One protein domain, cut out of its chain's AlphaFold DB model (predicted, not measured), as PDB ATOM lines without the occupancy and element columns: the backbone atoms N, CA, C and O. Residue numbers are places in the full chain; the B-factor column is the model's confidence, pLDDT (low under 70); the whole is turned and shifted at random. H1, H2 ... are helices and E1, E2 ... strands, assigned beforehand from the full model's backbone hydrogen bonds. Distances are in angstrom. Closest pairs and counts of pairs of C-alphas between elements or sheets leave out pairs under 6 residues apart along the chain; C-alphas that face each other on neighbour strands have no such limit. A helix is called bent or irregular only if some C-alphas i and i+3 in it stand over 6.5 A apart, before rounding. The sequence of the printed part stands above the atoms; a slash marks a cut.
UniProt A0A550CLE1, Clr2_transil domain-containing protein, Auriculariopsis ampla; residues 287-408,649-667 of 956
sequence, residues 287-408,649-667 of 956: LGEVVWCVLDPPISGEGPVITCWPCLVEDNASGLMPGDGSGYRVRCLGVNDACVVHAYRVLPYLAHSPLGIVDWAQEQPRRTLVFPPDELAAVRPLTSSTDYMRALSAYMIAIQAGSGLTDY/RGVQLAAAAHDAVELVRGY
ATOM      1  N   LEU A 287      37.877  -7.893 -51.170       86.31
ATOM      2  CA  LEU A 287      37.154  -7.034 -50.242       86.31
ATOM      3  C   LEU A 287      35.928  -6.414 -50.928       86.31
ATOM      4  O   LEU A 287      36.072  -5.835 -51.999       86.31
ATOM      5  N   GLY A 288      34.757  -6.474 -50.285       88.31
ATOM      6  CA  GLY A 288      33.487  -5.887 -50.736       88.31
ATOM      7  C   GLY A 288      32.697  -6.727 -51.748       88.31
ATOM      8  O   GLY A 288      31.637  -6.294 -52.221       88.31
ATOM      9  N   GLU A 289      33.182  -7.922 -52.075       93.62
ATOM     10  CA  GLU A 289      32.469  -8.874 -52.923       93.62
ATOM     11  C   GLU A 289      31.347  -9.579 -52.188       93.62
ATOM     12  O   GLU A 289      31.435  -9.821 -50.982       93.62
ATOM     13  N   VAL A 290      30.312  -9.936 -52.942       94.94
ATOM     14  CA  VAL A 290      29.339 -10.919 -52.474       94.94
ATOM     15  C   VAL A 290      29.833 -12.300 -52.885       94.94
ATOM     16  O   VAL A 290      30.322 -12.485 -53.995       94.94
ATOM     17  N   VAL A 291      29.762 -13.249 -51.961       95.19
ATOM     18  CA  VAL A 291      30.351 -14.589 -52.043       95.19
ATOM     19  C   VAL A 291      29.411 -15.602 -51.400       95.19
ATOM     20  O   VAL A 291      28.517 -15.228 -50.642       95.19
ATOM     21  N   TRP A 292      29.629 -16.887 -51.649       94.44
ATOM     22  CA  TRP A 292      28.983 -17.951 -50.884       94.44
ATOM     23  C   TRP A 292      29.885 -18.377 -49.739       94.44
ATOM     24  O   TRP A 292      31.026 -18.774 -49.959       94.44
ATOM     25  N   CYS A 293      29.379 -18.309 -48.513       94.62
ATOM     26  CA  CYS A 293      30.059 -18.848 -47.347       94.62
ATOM     27  C   CYS A 293      29.444 -20.193 -46.967       94.62
ATOM     28  O   CYS A 293      28.259 -20.260 -46.647       94.62
ATOM     29  N   VAL A 294      30.247 -21.251 -46.954       92.38
ATOM     30  CA  VAL A 294      29.815 -22.590 -46.544       92.38
ATOM     31  C   VAL A 294      29.547 -22.613 -45.044       92.38
ATOM     32  O   VAL A 294      30.368 -22.135 -44.256       92.38
ATOM     33  N   LEU A 295      28.400 -23.163 -44.656       91.50
ATOM     34  CA  LEU A 295      27.931 -23.306 -43.281       91.50
ATOM     35  C   LEU A 295      28.527 -24.563 -42.631       91.50
ATOM     36  O   LEU A 295      28.728 -25.580 -43.287       91.50
ATOM     37  N   ASP A 296      28.839 -24.475 -41.339       86.75
ATOM     38  CA  ASP A 296      29.404 -25.578 -40.549       86.75
ATOM     39  C   ASP A 296      28.991 -25.392 -39.077       86.75
ATOM     40  O   ASP A 296      29.517 -24.483 -38.424       86.75
ATOM     41  N   PRO A 297      28.035 -26.189 -38.569       89.31
ATOM     42  CA  PRO A 297      27.283 -27.201 -39.314       89.31
ATOM     43  C   PRO A 297      26.325 -26.567 -40.348       89.31
ATOM     44  O   PRO A 297      25.930 -25.410 -40.190       89.31
ATOM     45  N   PRO A 298      25.926 -27.302 -41.403       91.31
ATOM     46  CA  PRO A 298      24.858 -26.862 -42.294       91.31
ATOM     47  C   PRO A 298      23.505 -26.819 -41.562       91.31
ATOM     48  O   PRO A 298      23.307 -27.510 -40.559       91.31
ATOM     49  N   ILE A 299      22.564 -26.011 -42.057       93.00
ATOM     50  CA  ILE A 299      21.240 -25.865 -41.437       93.00
ATOM     51  C   ILE A 299      20.302 -26.915 -42.035       93.00
ATOM     52  O   ILE A 299      19.960 -26.858 -43.216       93.00
ATOM     53  N   SER A 300      19.871 -27.855 -41.198       91.69
ATOM     54  CA  SER A 300      18.935 -28.928 -41.551       91.69
ATOM     55  C   SER A 300      17.588 -28.723 -40.862       91.69
ATOM     56  O   SER A 300      17.528 -28.175 -39.761       91.69
ATOM     57  N   GLY A 301      16.509 -29.205 -41.476       88.44
ATOM     58  CA  GLY A 301      15.164 -29.143 -40.909       88.44
ATOM     59  C   GLY A 301      14.157 -29.918 -41.748       88.44
ATOM     60  O   GLY A 301      14.453 -31.024 -42.188       88.44
ATOM     61  N   GLU A 302      12.971 -29.347 -41.949       86.12
ATOM     62  CA  GLU A 302      11.850 -30.004 -42.640       86.12
ATOM     63  C   GLU A 302      12.051 -30.145 -44.162       86.12
ATOM     64  O   GLU A 302      11.340 -30.918 -44.801       86.12
ATOM     65  N   GLY A 303      13.022 -29.432 -44.738       88.25
ATOM     66  CA  GLY A 303      13.311 -29.428 -46.172       88.25
ATOM     67  C   GLY A 303      14.794 -29.628 -46.519       88.25
ATOM     68  O   GLY A 303      15.571 -30.115 -45.691       88.25
ATOM     69  N   PRO A 304      15.194 -29.277 -47.757       89.25
ATOM     70  CA  PRO A 304      16.569 -29.389 -48.228       89.25
ATOM     71  C   PRO A 304      17.568 -28.638 -47.339       89.25
ATOM     72  O   PRO A 304      17.312 -27.544 -46.846       89.25
ATOM     73  N   VAL A 305      18.746 -29.228 -47.153       90.25
ATOM     74  CA  VAL A 305      19.777 -28.686 -46.261       90.25
ATOM     75  C   VAL A 305      20.369 -27.397 -46.838       90.25
ATOM     76  O   VAL A 305      20.869 -27.394 -47.962       90.25
ATOM     77  N   ILE A 306      20.398 -26.324 -46.042       92.31
ATOM     78  CA  ILE A 306      21.094 -25.081 -46.399       92.31
ATOM     79  C   ILE A 306      22.580 -25.258 -46.078       92.31
ATOM     80  O   ILE A 306      22.989 -25.299 -44.915       92.31
ATOM     81  N   THR A 307      23.398 -25.381 -47.121       90.88
ATOM     82  CA  THR A 307      24.839 -25.658 -47.010       90.88
ATOM     83  C   THR A 307      25.707 -24.413 -47.132       90.88
ATOM     84  O   THR A 307      26.828 -24.402 -46.628       90.88
ATOM     85  N   CYS A 308      25.207 -23.356 -47.773       92.94
ATOM     86  CA  CYS A 308      25.925 -22.104 -47.997       92.94
ATOM     87  C   CYS A 308      25.011 -20.905 -47.736       92.94
ATOM     88  O   CYS A 308      23.799 -21.012 -47.884       92.94
ATOM     89  N   TRP A 309      25.590 -19.750 -47.405       95.94
ATOM     90  CA  TRP A 309      24.868 -18.487 -47.236       95.94
ATOM     91  C   TRP A 309      25.523 -17.355 -48.045       95.94
ATOM     92  O   TRP A 309      26.754 -17.254 -48.022       95.94
ATOM     93  N   PRO A 310      24.759 -16.490 -48.750       96.25
ATOM     94  CA  PRO A 310      25.313 -15.326 -49.434       96.25
ATOM     95  C   PRO A 310      25.881 -14.333 -48.425       96.25
ATOM     96  O   PRO A 310      25.166 -13.847 -47.547       96.25
ATOM     97  N   CYS A 311      27.152 -13.985 -48.554       96.44
ATOM     98  CA  CYS A 311      27.833 -13.092 -47.631       96.44
ATOM     99  C   CYS A 311      28.589 -11.986 -48.359       96.44
ATOM    100  O   CYS A 311      29.049 -12.166 -49.477       96.44
ATOM    101  N   LEU A 312      28.766 -10.853 -47.691       95.00
ATOM    102  CA  LEU A 312      29.633  -9.755 -48.094       95.00
ATOM    103  C   LEU A 312      31.001  -9.901 -47.416       95.00
ATOM    104  O   LEU A 312      31.063 -10.047 -46.194       95.00
ATOM    105  N   VAL A 313      32.090  -9.831 -48.181       92.25
ATOM    106  CA  VAL A 313      33.458  -9.815 -47.640       92.25
ATOM    107  C   VAL A 313      33.757  -8.429 -47.069       92.25
ATOM    108  O   VAL A 313      33.833  -7.447 -47.805       92.25
ATOM    109  N   GLU A 314      33.929  -8.332 -45.753       87.25
ATOM    110  CA  GLU A 314      34.166  -7.063 -45.053       87.25
ATOM    111  C   GLU A 314      35.639  -6.799 -44.753       87.25
ATOM    112  O   GLU A 314      36.006  -5.645 -44.552       87.25
ATOM    113  N   ASP A 315      36.456  -7.851 -44.653       81.06
ATOM    114  CA  ASP A 315      37.887  -7.734 -44.373       81.06
ATOM    115  C   ASP A 315      38.655  -9.009 -44.759       81.06
ATOM    116  O   ASP A 315      38.116 -10.120 -44.700       81.06
ATOM    117  N   ASN A 316      39.941  -8.852 -45.070       76.56
ATOM    118  CA  ASN A 316      40.888  -9.949 -45.225       76.56
ATOM    119  C   ASN A 316      41.487 -10.256 -43.848       76.56
ATOM    120  O   ASN A 316      42.367  -9.543 -43.366       76.56
ATOM    121  N   ALA A 317      41.046 -11.338 -43.210       61.31
ATOM    122  CA  ALA A 317      41.393 -11.704 -41.836       61.31
ATOM    123  C   ALA A 317      42.791 -12.350 -41.714       61.31
ATOM    124  O   ALA A 317      42.982 -13.376 -41.058       61.31
ATOM    125  N   SER A 318      43.783 -11.754 -42.373       55.84
ATOM    126  CA  SER A 318      45.178 -12.195 -42.378       55.84
ATOM    127  C   SER A 318      45.731 -12.142 -40.945       55.84
ATOM    128  O   SER A 318      45.883 -11.058 -40.389       55.84
ATOM    129  N   GLY A 319      46.000 -13.300 -40.332       53.12
ATOM    130  CA  GLY A 319      46.552 -13.396 -38.970       53.12
ATOM    131  C   GLY A 319      45.534 -13.478 -37.821       53.12
ATOM    132  O   GLY A 319      45.934 -13.389 -36.664       53.12
ATOM    133  N   LEU A 320      44.237 -13.654 -38.108       48.75
ATOM    134  CA  LEU A 320      43.184 -13.824 -37.088       48.75
ATOM    135  C   LEU A 320      42.803 -15.293 -36.811       48.75
ATOM    136  O   LEU A 320      42.021 -15.548 -35.896       48.75
ATOM    137  N   MET A 321      43.345 -16.252 -37.570       52.00
ATOM    138  CA  MET A 321      43.077 -17.687 -37.406       52.00
ATOM    139  C   MET A 321      44.274 -18.401 -36.750       52.00
ATOM    140  O   MET A 321      45.414 -18.009 -36.996       52.00
ATOM    141  N   PRO A 322      44.063 -19.447 -35.927       40.91
ATOM    142  CA  PRO A 322      45.159 -20.271 -35.418       40.91
ATOM    143  C   PRO A 322      45.871 -21.012 -36.571       40.91
ATOM    144  O   PRO A 322      45.248 -21.827 -37.245       40.91
ATOM    145  N   GLY A 323      47.166 -20.745 -36.782       50.66
ATOM    146  CA  GLY A 323      47.996 -21.325 -37.859       50.66
ATOM    147  C   GLY A 323      48.268 -20.365 -39.032       50.66
ATOM    148  O   GLY A 323      47.769 -19.245 -39.047       50.66
ATOM    149  N   ASP A 324      49.041 -20.807 -40.033       50.78
ATOM    150  CA  ASP A 324      49.444 -20.025 -41.228       50.78
ATOM    151  C   ASP A 324      48.300 -19.788 -42.256       50.78
ATOM    152  O   ASP A 324      48.538 -19.521 -43.434       50.78
ATOM    153  N   GLY A 325      47.031 -19.918 -41.850       55.59
ATOM    154  CA  GLY A 325      45.875 -19.917 -42.754       55.59
ATOM    155  C   GLY A 325      45.345 -18.523 -43.116       55.59
ATOM    156  O   GLY A 325      45.179 -17.654 -42.258       55.59
ATOM    157  N   SER A 326      45.005 -18.317 -44.393       71.06
ATOM    158  CA  SER A 326      44.242 -17.152 -44.861       71.06
ATOM    159  C   SER A 326      42.735 -17.281 -44.576       71.06
ATOM    160  O   SER A 326      42.152 -18.368 -44.634       71.06
ATOM    161  N   GLY A 327      42.069 -16.162 -44.274       80.06
ATOM    162  CA  GLY A 327      40.638 -16.125 -43.969       80.06
ATOM    163  C   GLY A 327      39.991 -14.785 -44.300       80.06
ATOM    164  O   GLY A 327      40.678 -13.801 -44.576       80.06
ATOM    165  N   TYR A 328      38.664 -14.749 -44.237       86.94
ATOM    166  CA  TYR A 328      37.839 -13.580 -44.524       86.94
ATOM    167  C   TYR A 328      36.920 -13.281 -43.347       86.94
ATOM    168  O   TYR A 328      36.343 -14.192 -42.754       86.94
ATOM    169  N   ARG A 329      36.731 -11.999 -43.032       89.75
ATOM    170  CA  ARG A 329      35.594 -11.568 -42.219       89.75
ATOM    171  C   ARG A 329      34.413 -11.344 -43.150       89.75
ATOM    172  O   ARG A 329      34.468 -10.465 -44.006       89.75
ATOM    173  N   VAL A 330      33.359 -12.130 -42.982       92.69
ATOM    174  CA  VAL A 330      32.178 -12.113 -43.849       92.69
ATOM    175  C   VAL A 330      30.932 -11.719 -43.065       92.69
ATOM    176  O   VAL A 330      30.824 -12.023 -41.876       92.69
ATOM    177  N   ARG A 331      29.986 -11.050 -43.727       94.19
ATOM    178  CA  ARG A 331      28.662 -10.715 -43.187       94.19
ATOM    179  C   ARG A 331      27.572 -11.348 -44.035       94.19
ATOM    180  O   ARG A 331      27.529 -11.092 -45.232       94.19
ATOM    181  N   CYS A 332      26.680 -12.112 -43.424       95.62
ATOM    182  CA  CYS A 332      25.537 -12.709 -44.105       95.62
ATOM    183  C   CYS A 332      24.594 -11.632 -44.660       95.62
ATOM    184  O   CYS A 332      24.271 -10.661 -43.976       95.62
ATOM    185  N   LEU A 333      24.131 -11.810 -45.895       94.50
ATOM    186  CA  LEU A 333      23.053 -10.998 -46.453       94.50
ATOM    187  C   LEU A 333      21.717 -11.382 -45.803       94.50
ATOM    188  O   LEU A 333      21.544 -12.513 -45.347       94.50
ATOM    189  N   GLY A 334      20.788 -10.427 -45.738       87.38
ATOM    190  CA  GLY A 334      19.445 -10.613 -45.173       87.38
ATOM    191  C   GLY A 334      19.369 -10.667 -43.640       87.38
ATOM    192  O   GLY A 334      18.276 -10.564 -43.095       87.38
ATOM    193  N   VAL A 335      20.500 -10.789 -42.929       92.19
ATOM    194  CA  VAL A 335      20.542 -10.991 -41.468       92.19
ATOM    195  C   VAL A 335      21.702 -10.233 -40.811       92.19
ATOM    196  O   VAL A 335      22.647  -9.816 -41.476       92.19
ATOM    197  N   ASN A 336      21.672 -10.078 -39.484       88.69
ATOM    198  CA  ASN A 336      22.746  -9.425 -38.721       88.69
ATOM    199  C   ASN A 336      23.782 -10.425 -38.176       88.69
ATOM    200  O   ASN A 336      24.113 -10.383 -36.989       88.69
ATOM    201  N   ASP A 337      24.290 -11.318 -39.027       91.25
ATOM    202  CA  ASP A 337      25.347 -12.270 -38.662       91.25
ATOM    203  C   ASP A 337      26.651 -11.968 -39.401       91.25
ATOM    204  O   ASP A 337      26.654 -11.677 -40.599       91.25
ATOM    205  N   ALA A 338      27.772 -12.019 -38.687       90.69
ATOM    206  CA  ALA A 338      29.093 -11.818 -39.263       90.69
ATOM    207  C   ALA A 338      30.136 -12.625 -38.494       90.69
ATOM    208  O   ALA A 338      30.176 -12.591 -37.265       90.69
ATOM    209  N   CYS A 339      31.019 -13.301 -39.220       89.12
ATOM    210  CA  CYS A 339      32.016 -14.193 -38.642       89.12
ATOM    211  C   CYS A 339      33.323 -14.144 -39.442       89.12
ATOM    212  O   CYS A 339      33.347 -13.715 -40.596       89.12
ATOM    213  N   VAL A 340      34.421 -14.570 -38.821       89.56
ATOM    214  CA  VAL A 340      35.673 -14.847 -39.529       89.56
ATOM    215  C   VAL A 340      35.659 -16.310 -39.953       89.56
ATOM    216  O   VAL A 340      35.482 -17.196 -39.123       89.56
ATOM    217  N   VAL A 341      35.846 -16.557 -41.245       87.56
ATOM    218  CA  VAL A 341      35.852 -17.895 -41.841       87.56
ATOM    219  C   VAL A 341      37.156 -18.132 -42.588       87.56
ATOM    220  O   VAL A 341      37.780 -17.203 -43.101       87.56
ATOM    221  N   HIS A 342      37.592 -19.388 -42.650       85.44
ATOM    222  CA  HIS A 342      38.768 -19.751 -43.436       85.44
ATOM    223  C   HIS A 342      38.494 -19.548 -44.936       85.44
ATOM    224  O   HIS A 342      37.379 -19.788 -45.392       85.44
ATOM    225  N   ALA A 343      39.513 -19.167 -45.715       81.50
ATOM    226  CA  ALA A 343      39.393 -18.919 -47.154       81.50
ATOM    227  C   ALA A 343      38.747 -20.075 -47.947       81.50
ATOM    228  O   ALA A 343      37.894 -19.810 -48.784       81.50
ATOM    229  N   TYR A 344      39.048 -21.346 -47.629       83.00
ATOM    230  CA  TYR A 344      38.424 -22.499 -48.296       83.00
ATOM    231  C   TYR A 344      36.919 -22.628 -48.031       83.00
ATOM    232  O   TYR A 344      36.276 -23.438 -48.676       83.00
ATOM    233  N   ARG A 345      36.338 -21.909 -47.062       87.44
ATOM    234  CA  ARG A 345      34.882 -21.909 -46.823       87.44
ATOM    235  C   ARG A 345      34.155 -20.868 -47.663       87.44
ATOM    236  O   ARG A 345      32.946 -20.725 -47.511       87.44
ATOM    237  N   VAL A 346      34.870 -20.124 -48.499       90.50
ATOM    238  CA  VAL A 346      34.313 -19.037 -49.294       90.50
ATOM    239  C   VAL A 346      34.473 -19.361 -50.770       90.50
ATOM    240  O   VAL A 346      35.571 -19.633 -51.243       90.50
ATOM    241  N   LEU A 347      33.365 -19.308 -51.496       90.81
ATOM    242  CA  LEU A 347      33.305 -19.509 -52.935       90.81
ATOM    243  C   LEU A 347      32.892 -18.198 -53.623       90.81
ATOM    244  O   LEU A 347      32.040 -17.478 -53.090       90.81
ATOM    245  N   PRO A 348      33.428 -17.884 -54.818       91.56
ATOM    246  CA  PRO A 348      32.898 -16.804 -55.645       91.56
ATOM    247  C   PRO A 348      31.384 -16.937 -55.825       91.56
ATOM    248  O   PRO A 348      30.869 -18.051 -55.894       91.56
ATOM    249  N   TYR A 349      30.660 -15.820 -55.944       91.75
ATOM    250  CA  TYR A 349      29.193 -15.858 -56.042       91.75
ATOM    251  C   TYR A 349      28.674 -16.742 -57.184       91.75
ATOM    252  O   TYR A 349      27.644 -17.393 -57.064       91.75
ATOM    253  N   LEU A 350      29.410 -16.810 -58.290       86.12
ATOM    254  CA  LEU A 350      29.039 -17.632 -59.438       86.12
ATOM    255  C   LEU A 350      29.337 -19.128 -59.246       86.12
ATOM    256  O   LEU A 350      28.862 -19.945 -60.016       86.12
ATOM    257  N   ALA A 351      30.099 -19.526 -58.231       85.69
ATOM    258  CA  ALA A 351      30.530 -20.916 -58.067       85.69
ATOM    259  C   ALA A 351      29.483 -21.832 -57.402       85.69
ATOM    260  O   ALA A 351      29.737 -23.027 -57.266       85.69
ATOM    261  N   HIS A 352      28.338 -21.304 -56.960       82.69
ATOM    262  CA  HIS A 352      27.300 -22.078 -56.280       82.69
ATOM    263  C   HIS A 352      25.896 -21.571 -56.628       82.69
ATOM    264  O   HIS A 352      25.683 -20.370 -56.800       82.69
ATOM    265  N   SER A 353      24.937 -22.499 -56.681       76.50
ATOM    266  CA  SER A 353      23.531 -22.227 -56.969       76.50
ATOM    267  C   SER A 353      22.619 -22.894 -55.927       76.50
ATOM    268  O   SER A 353      22.714 -24.104 -55.731       76.50
ATOM    269  N   PRO A 354      21.723 -22.150 -55.247       75.00
ATOM    270  CA  PRO A 354      20.890 -22.670 -54.157       75.00
ATOM    271  C   PRO A 354      19.532 -23.239 -54.618       75.00
ATOM    272  O   PRO A 354      18.598 -23.314 -53.820       75.00
ATOM    273  N   LEU A 355      19.378 -23.571 -55.901       62.06
ATOM    274  CA  LEU A 355      18.069 -23.702 -56.554       62.06
ATOM    275  C   LEU A 355      17.137 -24.755 -55.939       62.06
ATOM    276  O   LEU A 355      15.973 -24.447 -55.711       62.06
ATOM    277  N   GLY A 356      17.649 -25.922 -55.534       70.62
ATOM    278  CA  GLY A 356      16.815 -26.946 -54.888       70.62
ATOM    279  C   GLY A 356      16.145 -26.484 -53.582       70.62
ATOM    280  O   GLY A 356      15.077 -26.973 -53.231       70.62
ATOM    281  N   ILE A 357      16.736 -25.515 -52.872       80.31
ATOM    282  CA  ILE A 357      16.132 -24.915 -51.671       80.31
ATOM    283  C   ILE A 357      15.076 -23.874 -52.061       80.31
ATOM    284  O   ILE A 357      14.052 -23.762 -51.390       80.31
ATOM    285  N   VAL A 358      15.317 -23.107 -53.131       73.69
ATOM    286  CA  VAL A 358      14.384 -22.079 -53.618       73.69
ATOM    287  C   VAL A 358      13.102 -22.719 -54.144       73.69
ATOM    288  O   VAL A 358      12.023 -22.270 -53.765       73.69
ATOM    289  N   ASP A 359      13.219 -23.780 -54.944       73.12
ATOM    290  CA  ASP A 359      12.075 -24.519 -55.490       73.12
ATOM    291  C   ASP A 359      11.218 -25.086 -54.354       73.12
ATOM    292  O   ASP A 359      10.020 -24.820 -54.269       73.12
ATOM    293  N   TRP A 360      11.858 -25.759 -53.394       80.94
ATOM    294  CA  TRP A 360      11.169 -26.292 -52.221       80.94
ATOM    295  C   TRP A 360      10.479 -25.203 -51.391       80.94
ATOM    296  O   TRP A 360       9.374 -25.416 -50.893       80.94
ATOM    297  N   ALA A 361      11.105 -24.031 -51.234       78.06
ATOM    298  CA  ALA A 361      10.525 -22.911 -50.494       78.06
ATOM    299  C   ALA A 361       9.267 -22.355 -51.175       78.06
ATOM    300  O   ALA A 361       8.301 -22.026 -50.493       78.06
ATOM    301  N   GLN A 362       9.254 -22.284 -52.509       75.25
ATOM    302  CA  GLN A 362       8.090 -21.825 -53.275       75.25
ATOM    303  C   GLN A 362       6.893 -22.781 -53.183       75.25
ATOM    304  O   GLN A 362       5.756 -22.359 -53.384       75.25
ATOM    305  N   GLU A 363       7.138 -24.053 -52.866       79.06
ATOM    306  CA  GLU A 363       6.098 -25.060 -52.636       79.06
ATOM    307  C   GLU A 363       5.499 -24.998 -51.219       79.06
ATOM    308  O   GLU A 363       4.473 -25.631 -50.956       79.06
ATOM    309  N   GLN A 364       6.100 -24.239 -50.294       80.75
ATOM    310  CA  GLN A 364       5.595 -24.135 -48.925       80.75
ATOM    311  C   GLN A 364       4.390 -23.188 -48.824       80.75
ATOM    312  O   GLN A 364       4.318 -22.182 -49.536       80.75
ATOM    313  N   PRO A 365       3.440 -23.440 -47.899       78.62
ATOM    314  CA  PRO A 365       2.346 -22.505 -47.651       78.62
ATOM    315  C   PRO A 365       2.890 -21.134 -47.225       78.62
ATOM    316  O   PRO A 365       3.571 -21.047 -46.213       78.62
ATOM    317  N   ARG A 366       2.549 -20.049 -47.931       76.88
ATOM    318  CA  ARG A 366       3.156 -18.711 -47.728       76.88
ATOM    319  C   ARG A 366       3.195 -18.260 -46.264       76.88
ATOM    320  O   ARG A 366       4.228 -17.792 -45.798       76.88
ATOM    321  N   ARG A 367       2.120 -18.505 -45.505       75.19
ATOM    322  CA  ARG A 367       2.022 -18.210 -44.061       75.19
ATOM    323  C   ARG A 367       3.145 -18.808 -43.199       75.19
ATOM    324  O   ARG A 367       3.420 -18.278 -42.132       75.19
ATOM    325  N   THR A 368       3.774 -19.908 -43.617       80.50
ATOM    326  CA  THR A 368       4.877 -20.547 -42.875       80.50
ATOM    327  C   THR A 368       6.230 -19.884 -43.136       80.50
ATOM    328  O   THR A 368       7.196 -20.189 -42.439       80.50
ATOM    329  N   LEU A 369       6.292 -18.966 -44.107       81.62
ATOM    330  CA  LEU A 369       7.474 -18.189 -44.482       81.62
ATOM    331  C   LEU A 369       7.369 -16.703 -44.089       81.62
ATOM    332  O   LEU A 369       8.288 -15.920 -44.331       81.62
ATOM    333  N   VAL A 370       6.257 -16.293 -43.474       82.62
ATOM    334  CA  VAL A 370       6.047 -14.916 -43.014       82.62
ATOM    335  C   VAL A 370       6.537 -14.781 -41.577       82.62
ATOM    336  O   VAL A 370       5.972 -15.360 -40.651       82.62
ATOM    337  N   PHE A 371       7.570 -13.964 -41.386       82.44
ATOM    338  CA  PHE A 371       8.118 -13.641 -40.070       82.44
ATOM    339  C   PHE A 371       8.358 -12.134 -39.935       82.44
ATOM    340  O   PHE A 371       8.664 -11.468 -40.930       82.44
ATOM    341  N   PRO A 372       8.293 -11.580 -38.711       84.19
ATOM    342  CA  PRO A 372       8.651 -10.188 -38.469       84.19
ATOM    343  C   PRO A 372      10.099  -9.880 -38.904       84.19
ATOM    344  O   PRO A 372      10.996 -10.688 -38.639       84.19
ATOM    345  N   PRO A 373      10.378  -8.698 -39.488       83.50
ATOM    346  CA  PRO A 373      11.726  -8.329 -39.932       83.50
ATOM    347  C   PRO A 373      12.800  -8.434 -38.841       83.50
ATOM    348  O   PRO A 373      13.920  -8.861 -39.116       83.50
ATOM    349  N   ASP A 374      12.458  -8.095 -37.595       85.56
ATOM    350  CA  ASP A 374      13.380  -8.185 -36.458       85.56
ATOM    351  C   ASP A 374      13.752  -9.640 -36.121       85.56
ATOM    352  O   ASP A 374      14.891  -9.916 -35.738       85.56
ATOM    353  N   GLU A 375      12.826 -10.586 -36.313       87.38
ATOM    354  CA  GLU A 375      13.095 -12.014 -36.124       87.38
ATOM    355  C   GLU A 375      14.001 -12.564 -37.224       87.38
ATOM    356  O   GLU A 375      14.949 -13.295 -36.932       87.38
ATOM    357  N   LEU A 376      13.752 -12.180 -38.479       88.19
ATOM    358  CA  LEU A 376      14.609 -12.552 -39.605       88.19
ATOM    359  C   LEU A 376      16.024 -11.989 -39.419       88.19
ATOM    360  O   LEU A 376      17.007 -12.718 -39.538       88.19
ATOM    361  N   ALA A 377      16.149 -10.725 -39.009       86.44
ATOM    362  CA  ALA A 377      17.438 -10.093 -38.745       86.44
ATOM    363  C   ALA A 377      18.220 -10.748 -37.586       86.44
ATOM    364  O   ALA A 377      19.452 -10.633 -37.516       86.44
ATOM    365  N   ALA A 378      17.531 -11.425 -36.663       88.38
ATOM    366  CA  ALA A 378      18.121 -12.136 -35.533       88.38
ATOM    367  C   ALA A 378      18.659 -13.535 -35.887       88.38
ATOM    368  O   ALA A 378      19.384 -14.112 -35.078       88.38
ATOM    369  N   VAL A 379      18.375 -14.061 -37.084       91.81
ATOM    370  CA  VAL A 379      18.939 -15.332 -37.566       91.81
ATOM    371  C   VAL A 379      20.474 -15.237 -37.609       91.81
ATOM    372  O   VAL A 379      21.049 -14.202 -37.963       91.81
ATOM    373  N   ARG A 380      21.154 -16.310 -37.192       92.06
ATOM    374  CA  ARG A 380      22.621 -16.405 -37.090       92.06
ATOM    375  C   ARG A 380      23.150 -17.662 -37.800       92.06
ATOM    376  O   ARG A 380      23.502 -18.627 -37.117       92.06
ATOM    377  N   PRO A 381      23.179 -17.670 -39.148       91.31
ATOM    378  CA  PRO A 381      23.486 -18.858 -39.944       91.31
ATOM    379  C   PRO A 381      24.892 -19.427 -39.736       91.31
ATOM    380  O   PRO A 381      25.104 -20.617 -39.942       91.31
ATOM    381  N   LEU A 382      25.868 -18.591 -39.366       85.62
ATOM    382  CA  LEU A 382      27.278 -18.986 -39.279       85.62
ATOM    383  C   LEU A 382      27.697 -19.438 -37.881       85.62
ATOM    384  O   LEU A 382      28.777 -20.008 -37.733       85.62
ATOM    385  N   THR A 383      26.909 -19.122 -36.850       77.38
ATOM    386  CA  THR A 383      27.363 -19.219 -35.453       77.38
ATOM    387  C   THR A 383      26.437 -20.006 -34.531       77.38
ATOM    388  O   THR A 383      26.885 -20.435 -33.468       77.38
ATOM    389  N   SER A 384      25.174 -20.238 -34.900       76.69
ATOM    390  CA  SER A 384      24.233 -20.978 -34.050       76.69
ATOM    391  C   SER A 384      23.214 -21.779 -34.854       76.69
ATOM    392  O   SER A 384      22.905 -21.438 -35.990       76.69
ATOM    393  N   SER A 385      22.650 -22.817 -34.234       67.88
ATOM    394  CA  SER A 385      21.484 -23.509 -34.781       67.88
ATOM    395  C   SER A 385      20.268 -22.580 -34.729       67.88
ATOM    396  O   SER A 385      19.945 -22.015 -33.683       67.88
ATOM    397  N   THR A 386      19.621 -22.406 -35.876       76.88
ATOM    398  CA  THR A 386      18.450 -21.547 -36.061       76.88
ATOM    399  C   THR A 386      17.241 -22.388 -36.446       76.88
ATOM    400  O   THR A 386      17.394 -23.425 -37.087       76.88
ATOM    401  N   ASP A 387      16.042 -21.917 -36.096       88.88
ATOM    402  CA  ASP A 387      14.792 -22.479 -36.616       88.88
ATOM    403  C   ASP A 387      14.831 -22.535 -38.152       88.88
ATOM    404  O   ASP A 387      15.174 -21.539 -38.795       88.88
ATOM    405  N   TYR A 388      14.522 -23.700 -38.724       92.06
ATOM    406  CA  TYR A 388      14.716 -23.954 -40.150       92.06
ATOM    407  C   TYR A 388      13.824 -23.067 -41.025       92.06
ATOM    408  O   TYR A 388      14.319 -22.488 -41.987       92.06
ATOM    409  N   MET A 389      12.545 -22.894 -40.678       91.12
ATOM    410  CA  MET A 389      11.609 -22.100 -41.485       91.12
ATOM    411  C   MET A 389      11.929 -20.606 -41.420       91.12
ATOM    412  O   MET A 389      11.907 -19.909 -42.441       91.12
ATOM    413  N   ARG A 390      12.331 -20.118 -40.242       91.38
ATOM    414  CA  ARG A 390      12.826 -18.744 -40.092       91.38
ATOM    415  C   ARG A 390      14.132 -18.531 -40.863       91.38
ATOM    416  O   ARG A 390      14.296 -17.506 -41.527       91.38
ATOM    417  N   ALA A 391      15.055 -19.492 -40.799       92.62
ATOM    418  CA  ALA A 391      16.307 -19.444 -41.546       92.62
ATOM    419  C   ALA A 391      16.058 -19.460 -43.056       92.62
ATOM    420  O   ALA A 391      16.644 -18.649 -43.762       92.62
ATOM    421  N   LEU A 392      15.146 -20.305 -43.538       92.06
ATOM    422  CA  LEU A 392      14.759 -20.374 -44.942       92.06
ATOM    423  C   LEU A 392      14.177 -19.049 -45.442       92.06
ATOM    424  O   LEU A 392      14.574 -18.561 -46.497       92.06
ATOM    425  N   SER A 393      13.299 -18.426 -44.660       90.44
ATOM    426  CA  SER A 393      12.691 -17.136 -45.016       90.44
ATOM    427  C   SER A 393      13.742 -16.024 -45.124       90.44
ATOM    428  O   SER A 393      13.781 -15.277 -46.103       90.44
ATOM    429  N   ALA A 394      14.670 -15.953 -44.163       92.94
ATOM    430  CA  ALA A 394      15.800 -15.025 -44.221       92.94
ATOM    431  C   ALA A 394      16.761 -15.343 -45.383       92.94
ATOM    432  O   ALA A 394      17.300 -14.436 -46.022       92.94
ATOM    433  N   TYR A 395      16.954 -16.629 -45.678       93.50
ATOM    434  CA  TYR A 395      17.791 -17.116 -46.766       93.50
ATOM    435  C   TYR A 395      17.230 -16.726 -48.137       93.50
ATOM    436  O   TYR A 395      17.990 -16.288 -48.997       93.50
ATOM    437  N   MET A 396      15.907 -16.772 -48.331       87.56
ATOM    438  CA  MET A 396      15.259 -16.287 -49.556       87.56
ATOM    439  C   MET A 396      15.561 -14.804 -49.804       87.56
ATOM    440  O   MET A 396      15.964 -14.444 -50.908       87.56
ATOM    441  N   ILE A 397      15.459 -13.950 -48.779       86.56
ATOM    442  CA  ILE A 397      15.829 -12.526 -48.890       86.56
ATOM    443  C   ILE A 397      17.318 -12.382 -49.229       86.56
ATOM    444  O   ILE A 397      17.682 -11.581 -50.089       86.56
ATOM    445  N   ALA A 398      18.187 -13.166 -48.585       92.75
ATOM    446  CA  ALA A 398      19.625 -13.143 -48.837       92.75
ATOM    447  C   ALA A 398      19.971 -13.509 -50.292       92.75
ATOM    448  O   ALA A 398      20.788 -12.826 -50.916       92.75
ATOM    449  N   ILE A 399      19.334 -14.550 -50.842       87.62
ATOM    450  CA  ILE A 399      19.492 -14.973 -52.241       87.62
ATOM    451  C   ILE A 399      19.013 -13.874 -53.182       87.62
ATOM    452  O   ILE A 399      19.729 -13.520 -54.116       87.62
ATOM    453  N   GLN A 400      17.834 -13.303 -52.926       83.75
ATOM    454  CA  GLN A 400      17.296 -12.236 -53.769       83.75
ATOM    455  C   GLN A 400      18.170 -10.981 -53.725       83.75
ATOM    456  O   GLN A 400      18.380 -10.347 -54.754       83.75
ATOM    457  N   ALA A 401      18.760 -10.656 -52.572       84.69
ATOM    458  CA  ALA A 401      19.688  -9.536 -52.449       84.69
ATOM    459  C   ALA A 401      20.990  -9.781 -53.228       84.69
ATOM    460  O   ALA A 401      21.480  -8.880 -53.907       84.69
ATOM    461  N   GLY A 402      21.546 -10.996 -53.165       85.88
ATOM    462  CA  GLY A 402      22.704 -11.381 -53.976       85.88
ATOM    463  C   GLY A 402      22.397 -11.361 -55.477       85.88
ATOM    464  O   GLY A 402      23.193 -10.847 -56.260       85.88
ATOM    465  N   SER A 403      21.222 -11.864 -55.865       81.69
ATOM    466  CA  SER A 403      20.741 -11.907 -57.250       81.69
ATOM    467  C   SER A 403      20.513 -10.504 -57.807       81.69
ATOM    468  O   SER A 403      21.110 -10.133 -58.808       81.69
ATOM    469  N   GLY A 404      19.766  -9.651 -57.104       78.00
ATOM    470  CA  GLY A 404      19.543  -8.265 -57.523       78.00
ATOM    471  C   GLY A 404      20.839  -7.460 -57.658       78.00
ATOM    472  O   GLY A 404      20.905  -6.505 -58.431       78.00
ATOM    473  N   LEU A 405      21.904  -7.856 -56.952       86.12
ATOM    474  CA  LEU A 405      23.208  -7.221 -57.089       86.12
ATOM    475  C   LEU A 405      23.871  -7.493 -58.445       86.12
ATOM    476  O   LEU A 405      24.646  -6.648 -58.888       86.12
ATOM    477  N   THR A 406      23.567  -8.608 -59.122       83.81
ATOM    478  CA  THR A 406      24.146  -8.936 -60.439       83.81
ATOM    479  C   THR A 406      23.736  -7.950 -61.529       83.81
ATOM    480  O   THR A 406      24.433  -7.827 -62.531       83.81
ATOM    481  N   ASP A 407      22.654  -7.200 -61.320       80.38
ATOM    482  CA  ASP A 407      22.173  -6.191 -62.263       80.38
ATOM    483  C   ASP A 407      23.014  -4.910 -62.248       80.38
ATOM    484  O   ASP A 407      22.929  -4.112 -63.187       80.38
ATOM    485  N   TYR A 408      23.789  -4.674 -61.183       84.38
ATOM    486  CA  TYR A 408      24.427  -3.387 -60.931       84.38
ATOM    487  C   TYR A 408      25.915  -3.348 -61.285       84.38
ATOM    488  O   TYR A 408      26.665  -4.283 -61.021       84.38
ATOM    489  N   ARG A 649      29.129   1.533 -54.653       83.69
ATOM    490  CA  ARG A 649      28.905   0.158 -54.186       83.69
ATOM    491  C   ARG A 649      27.911   0.075 -53.027       83.69
ATOM    492  O   ARG A 649      27.090  -0.839 -52.997       83.69
ATOM    493  N   GLY A 650      27.947   1.028 -52.096       76.19
ATOM    494  CA  GLY A 650      27.027   1.058 -50.959       76.19
ATOM    495  C   GLY A 650      25.571   1.231 -51.398       76.19
ATOM    496  O   GLY A 650      24.684   0.559 -50.878       76.19
ATOM    497  N   VAL A 651      25.322   2.076 -52.401       75.44
ATOM    498  CA  VAL A 651      23.998   2.257 -53.012       75.44
ATOM    499  C   VAL A 651      23.556   1.021 -53.789       75.44
ATOM    500  O   VAL A 651      22.373   0.698 -53.732       75.44
ATOM    501  N   GLN A 652      24.460   0.314 -54.472       82.88
ATOM    502  CA  GLN A 652      24.122  -0.961 -55.121       82.88
ATOM    503  C   GLN A 652      23.643  -1.995 -54.098       82.88
ATOM    504  O   GLN A 652      22.564  -2.556 -54.257       82.88
ATOM    505  N   LEU A 653      24.411  -2.191 -53.020       84.25
ATOM    506  CA  LEU A 653      24.081  -3.134 -51.949       84.25
ATOM    507  C   LEU A 653      22.766  -2.767 -51.252       84.25
ATOM    508  O   LEU A 653      21.929  -3.633 -51.016       84.25
ATOM    509  N   ALA A 654      22.563  -1.481 -50.949       77.44
ATOM    510  CA  ALA A 654      21.337  -1.010 -50.313       77.44
ATOM    511  C   ALA A 654      20.108  -1.163 -51.222       77.44
ATOM    512  O   ALA A 654      19.052  -1.562 -50.741       77.44
ATOM    513  N   ALA A 655      20.244  -0.866 -52.519       74.50
ATOM    514  CA  ALA A 655      19.166  -1.042 -53.488       74.50
ATOM    515  C   ALA A 655      18.812  -2.523 -53.661       74.50
ATOM    516  O   ALA A 655      17.650  -2.878 -53.531       74.50
ATOM    517  N   ALA A 656      19.808  -3.391 -53.859       81.38
ATOM    518  CA  ALA A 656      19.585  -4.827 -54.008       81.38
ATOM    519  C   ALA A 656      18.926  -5.446 -52.764       81.38
ATOM    520  O   ALA A 656      17.997  -6.237 -52.889       81.38
ATOM    521  N   ALA A 657      19.354  -5.050 -51.560       80.06
ATOM    522  CA  ALA A 657      18.735  -5.508 -50.318       80.06
ATOM    523  C   ALA A 657      17.284  -5.020 -50.163       80.06
ATOM    524  O   ALA A 657      16.425  -5.788 -49.742       80.06
ATOM    525  N   HIS A 658      17.008  -3.760 -50.507       79.12
ATOM    526  CA  HIS A 658      15.655  -3.209 -50.467       79.12
ATOM    527  C   HIS A 658      14.729  -3.916 -51.467       79.12
ATOM    528  O   HIS A 658      13.669  -4.398 -51.081       79.12
ATOM    529  N   ASP A 659      15.151  -4.026 -52.727       75.62
ATOM    530  CA  ASP A 659      14.380  -4.669 -53.796       75.62
ATOM    531  C   ASP A 659      14.088  -6.143 -53.464       75.62
ATOM    532  O   ASP A 659      12.991  -6.631 -53.724       75.62
ATOM    533  N   ALA A 660      15.038  -6.838 -52.830       77.12
ATOM    534  CA  ALA A 660      14.864  -8.212 -52.369       77.12
ATOM    535  C   ALA A 660      13.771  -8.356 -51.305       77.12
ATOM    536  O   ALA A 660      12.948  -9.266 -51.394       77.12
ATOM    537  N   VAL A 661      13.751  -7.464 -50.309       75.94
ATOM    538  CA  VAL A 661      12.712  -7.465 -49.267       75.94
ATOM    539  C   VAL A 661      11.347  -7.209 -49.890       75.94
ATOM    540  O   VAL A 661      10.418  -7.959 -49.618       75.94
ATOM    541  N   GLU A 662      11.236  -6.205 -50.759       75.69
ATOM    542  CA  GLU A 662       9.976  -5.856 -51.419       75.69
ATOM    543  C   GLU A 662       9.453  -6.980 -52.317       75.69
ATOM    544  O   GLU A 662       8.261  -7.278 -52.300       75.69
ATOM    545  N   LEU A 663      10.337  -7.649 -53.062       67.38
ATOM    546  CA  LEU A 663       9.967  -8.759 -53.936       67.38
ATOM    547  C   LEU A 663       9.467  -9.966 -53.137       67.38
ATOM    548  O   LEU A 663       8.421 -10.526 -53.460       67.38
ATOM    549  N   VAL A 664      10.197 -10.362 -52.089       69.56
ATOM    550  CA  VAL A 664       9.793 -11.485 -51.229       69.56
ATOM    551  C   VAL A 664       8.498 -11.148 -50.494       69.56
ATOM    552  O   VAL A 664       7.597 -11.979 -50.439       69.56
ATOM    553  N   ARG A 665       8.368  -9.918 -49.992       72.31
ATOM    554  CA  ARG A 665       7.159  -9.425 -49.330       72.31
ATOM    555  C   ARG A 665       5.949  -9.473 -50.260       72.31
ATOM    556  O   ARG A 665       4.961 -10.102 -49.909       72.31
ATOM    557  N   GLY A 666       6.061  -8.927 -51.471       68.38
ATOM    558  CA  GLY A 666       4.988  -8.979 -52.465       68.38
ATOM    559  C   GLY A 666       4.605 -10.407 -52.864       68.38
ATOM    560  O   GLY A 666       3.426 -10.701 -53.032       68.38
ATOM    561  N   TYR A 667       5.570 -11.329 -52.962       68.88
ATOM    562  CA  TYR A 667       5.279 -12.748 -53.197       68.88
ATOM    563  C   TYR A 667       4.475 -13.379 -52.051       68.88
ATOM    564  O   TYR A 667       3.539 -14.141 -52.299       68.88
TER     565      TYR A 667
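AT A GLANCE: This is residues 287 to 408 and 649 to 667 of the 956 residues of the protein "Clr2_transil domain-containing protein" of Auriculariopsis ampla (UniProt A0A550CLE1). One strongly twisted sheet folds back on itself like a half-closed book, with E2 as its hinge, and the long helix H3 packs along E2 and E1. The longest helix, H4, crosses H3, while the short helices H1 and H2 sit on opposite sides of H3. The 141 printed residues hold, along the chain, strands E1 to E5 and then helices H1 to H4, a mixed class; the sheet is antiparallel, in the order E4, E3, E2, E1, E5. The whole is compact, with a radius of gyration of the C-alphas of 14.7 A and spans of 48 by 33 by 27 A.

HOW THE PARTS SIT: Begin with E1, residues 290 to 299, which bends by 96 degrees at residue 296. It forms a hairpin with E2, residues 306 to 316, where N 293 and O 309 are 2.9 A apart, within hydrogen-bond range; E2 bends by 70 degrees at residue 313. Next come E3, residues 327 to 332, with N 331 and O 312 at 2.9 A, and E4, residues 338 to 342, with N 341 and O 328 at 2.8 A. E1 to E4 make a meander, each strand the antiparallel neighbour of the one before. Look for the edge strand E5, residues 346 to 348, beside E1, with N 347 and O 292 at 2.8 A. In this folded sheet, one sheet bent into two leaves, E4 and E3 face E1 and E5, with 14 pairs of C-alphas within 11 A. H3, residues 388 to 405, is on the sheet at a height of 8.5 A, over E2 and E1; its closest C-alphas to E2 are those of Ala 398 and Pro 310, 6.1 A. H1, residues 355 to 362, is close to H3 but not clearly touching, with the C-alphas of Val 358 and Met 396 closest at 7.1 A. H2, residues 373 to 377, touches residues 390 to 394 of H3 alone, closest at the C-alphas of Leu 376 and Ala 394, 5.4 A. H4, residues 649 to 667, touches H3 at a steep tilt of 50 degrees, opposite ways, closest at the C-alphas of Ala 657 and Ala 401, 4.7 A. H1 and H4 are apart. In H1, H2, H3 and H4 every O i to N i+4 pair is within hydrogen-bond range.

IN THESE COORDINATES: Find C-alpha 290 at (29.339, -10.919, -52.474), where E1 begins its 20.3 A. E2 spans 24.9 A and E3 15.5 A. From C-alpha 388 at (14.716, -23.954, -40.150), H3 runs 25.3 A. H4 runs 26.9 A to C-alpha 667 at (5.279, -12.748, -53.197).

THE WHOLE: The C-alphas of Asp 324 and Pro 365 are the two farthest apart, 47.6 A. Residues 409 to 648 are not printed, and C-alphas 408 and 649 are 8.8 A apart across that cut. Of the links printed whole, none is long. The mean pLDDT of the printed part is 82.8; residues 317 to 325 are among the 15 under 70.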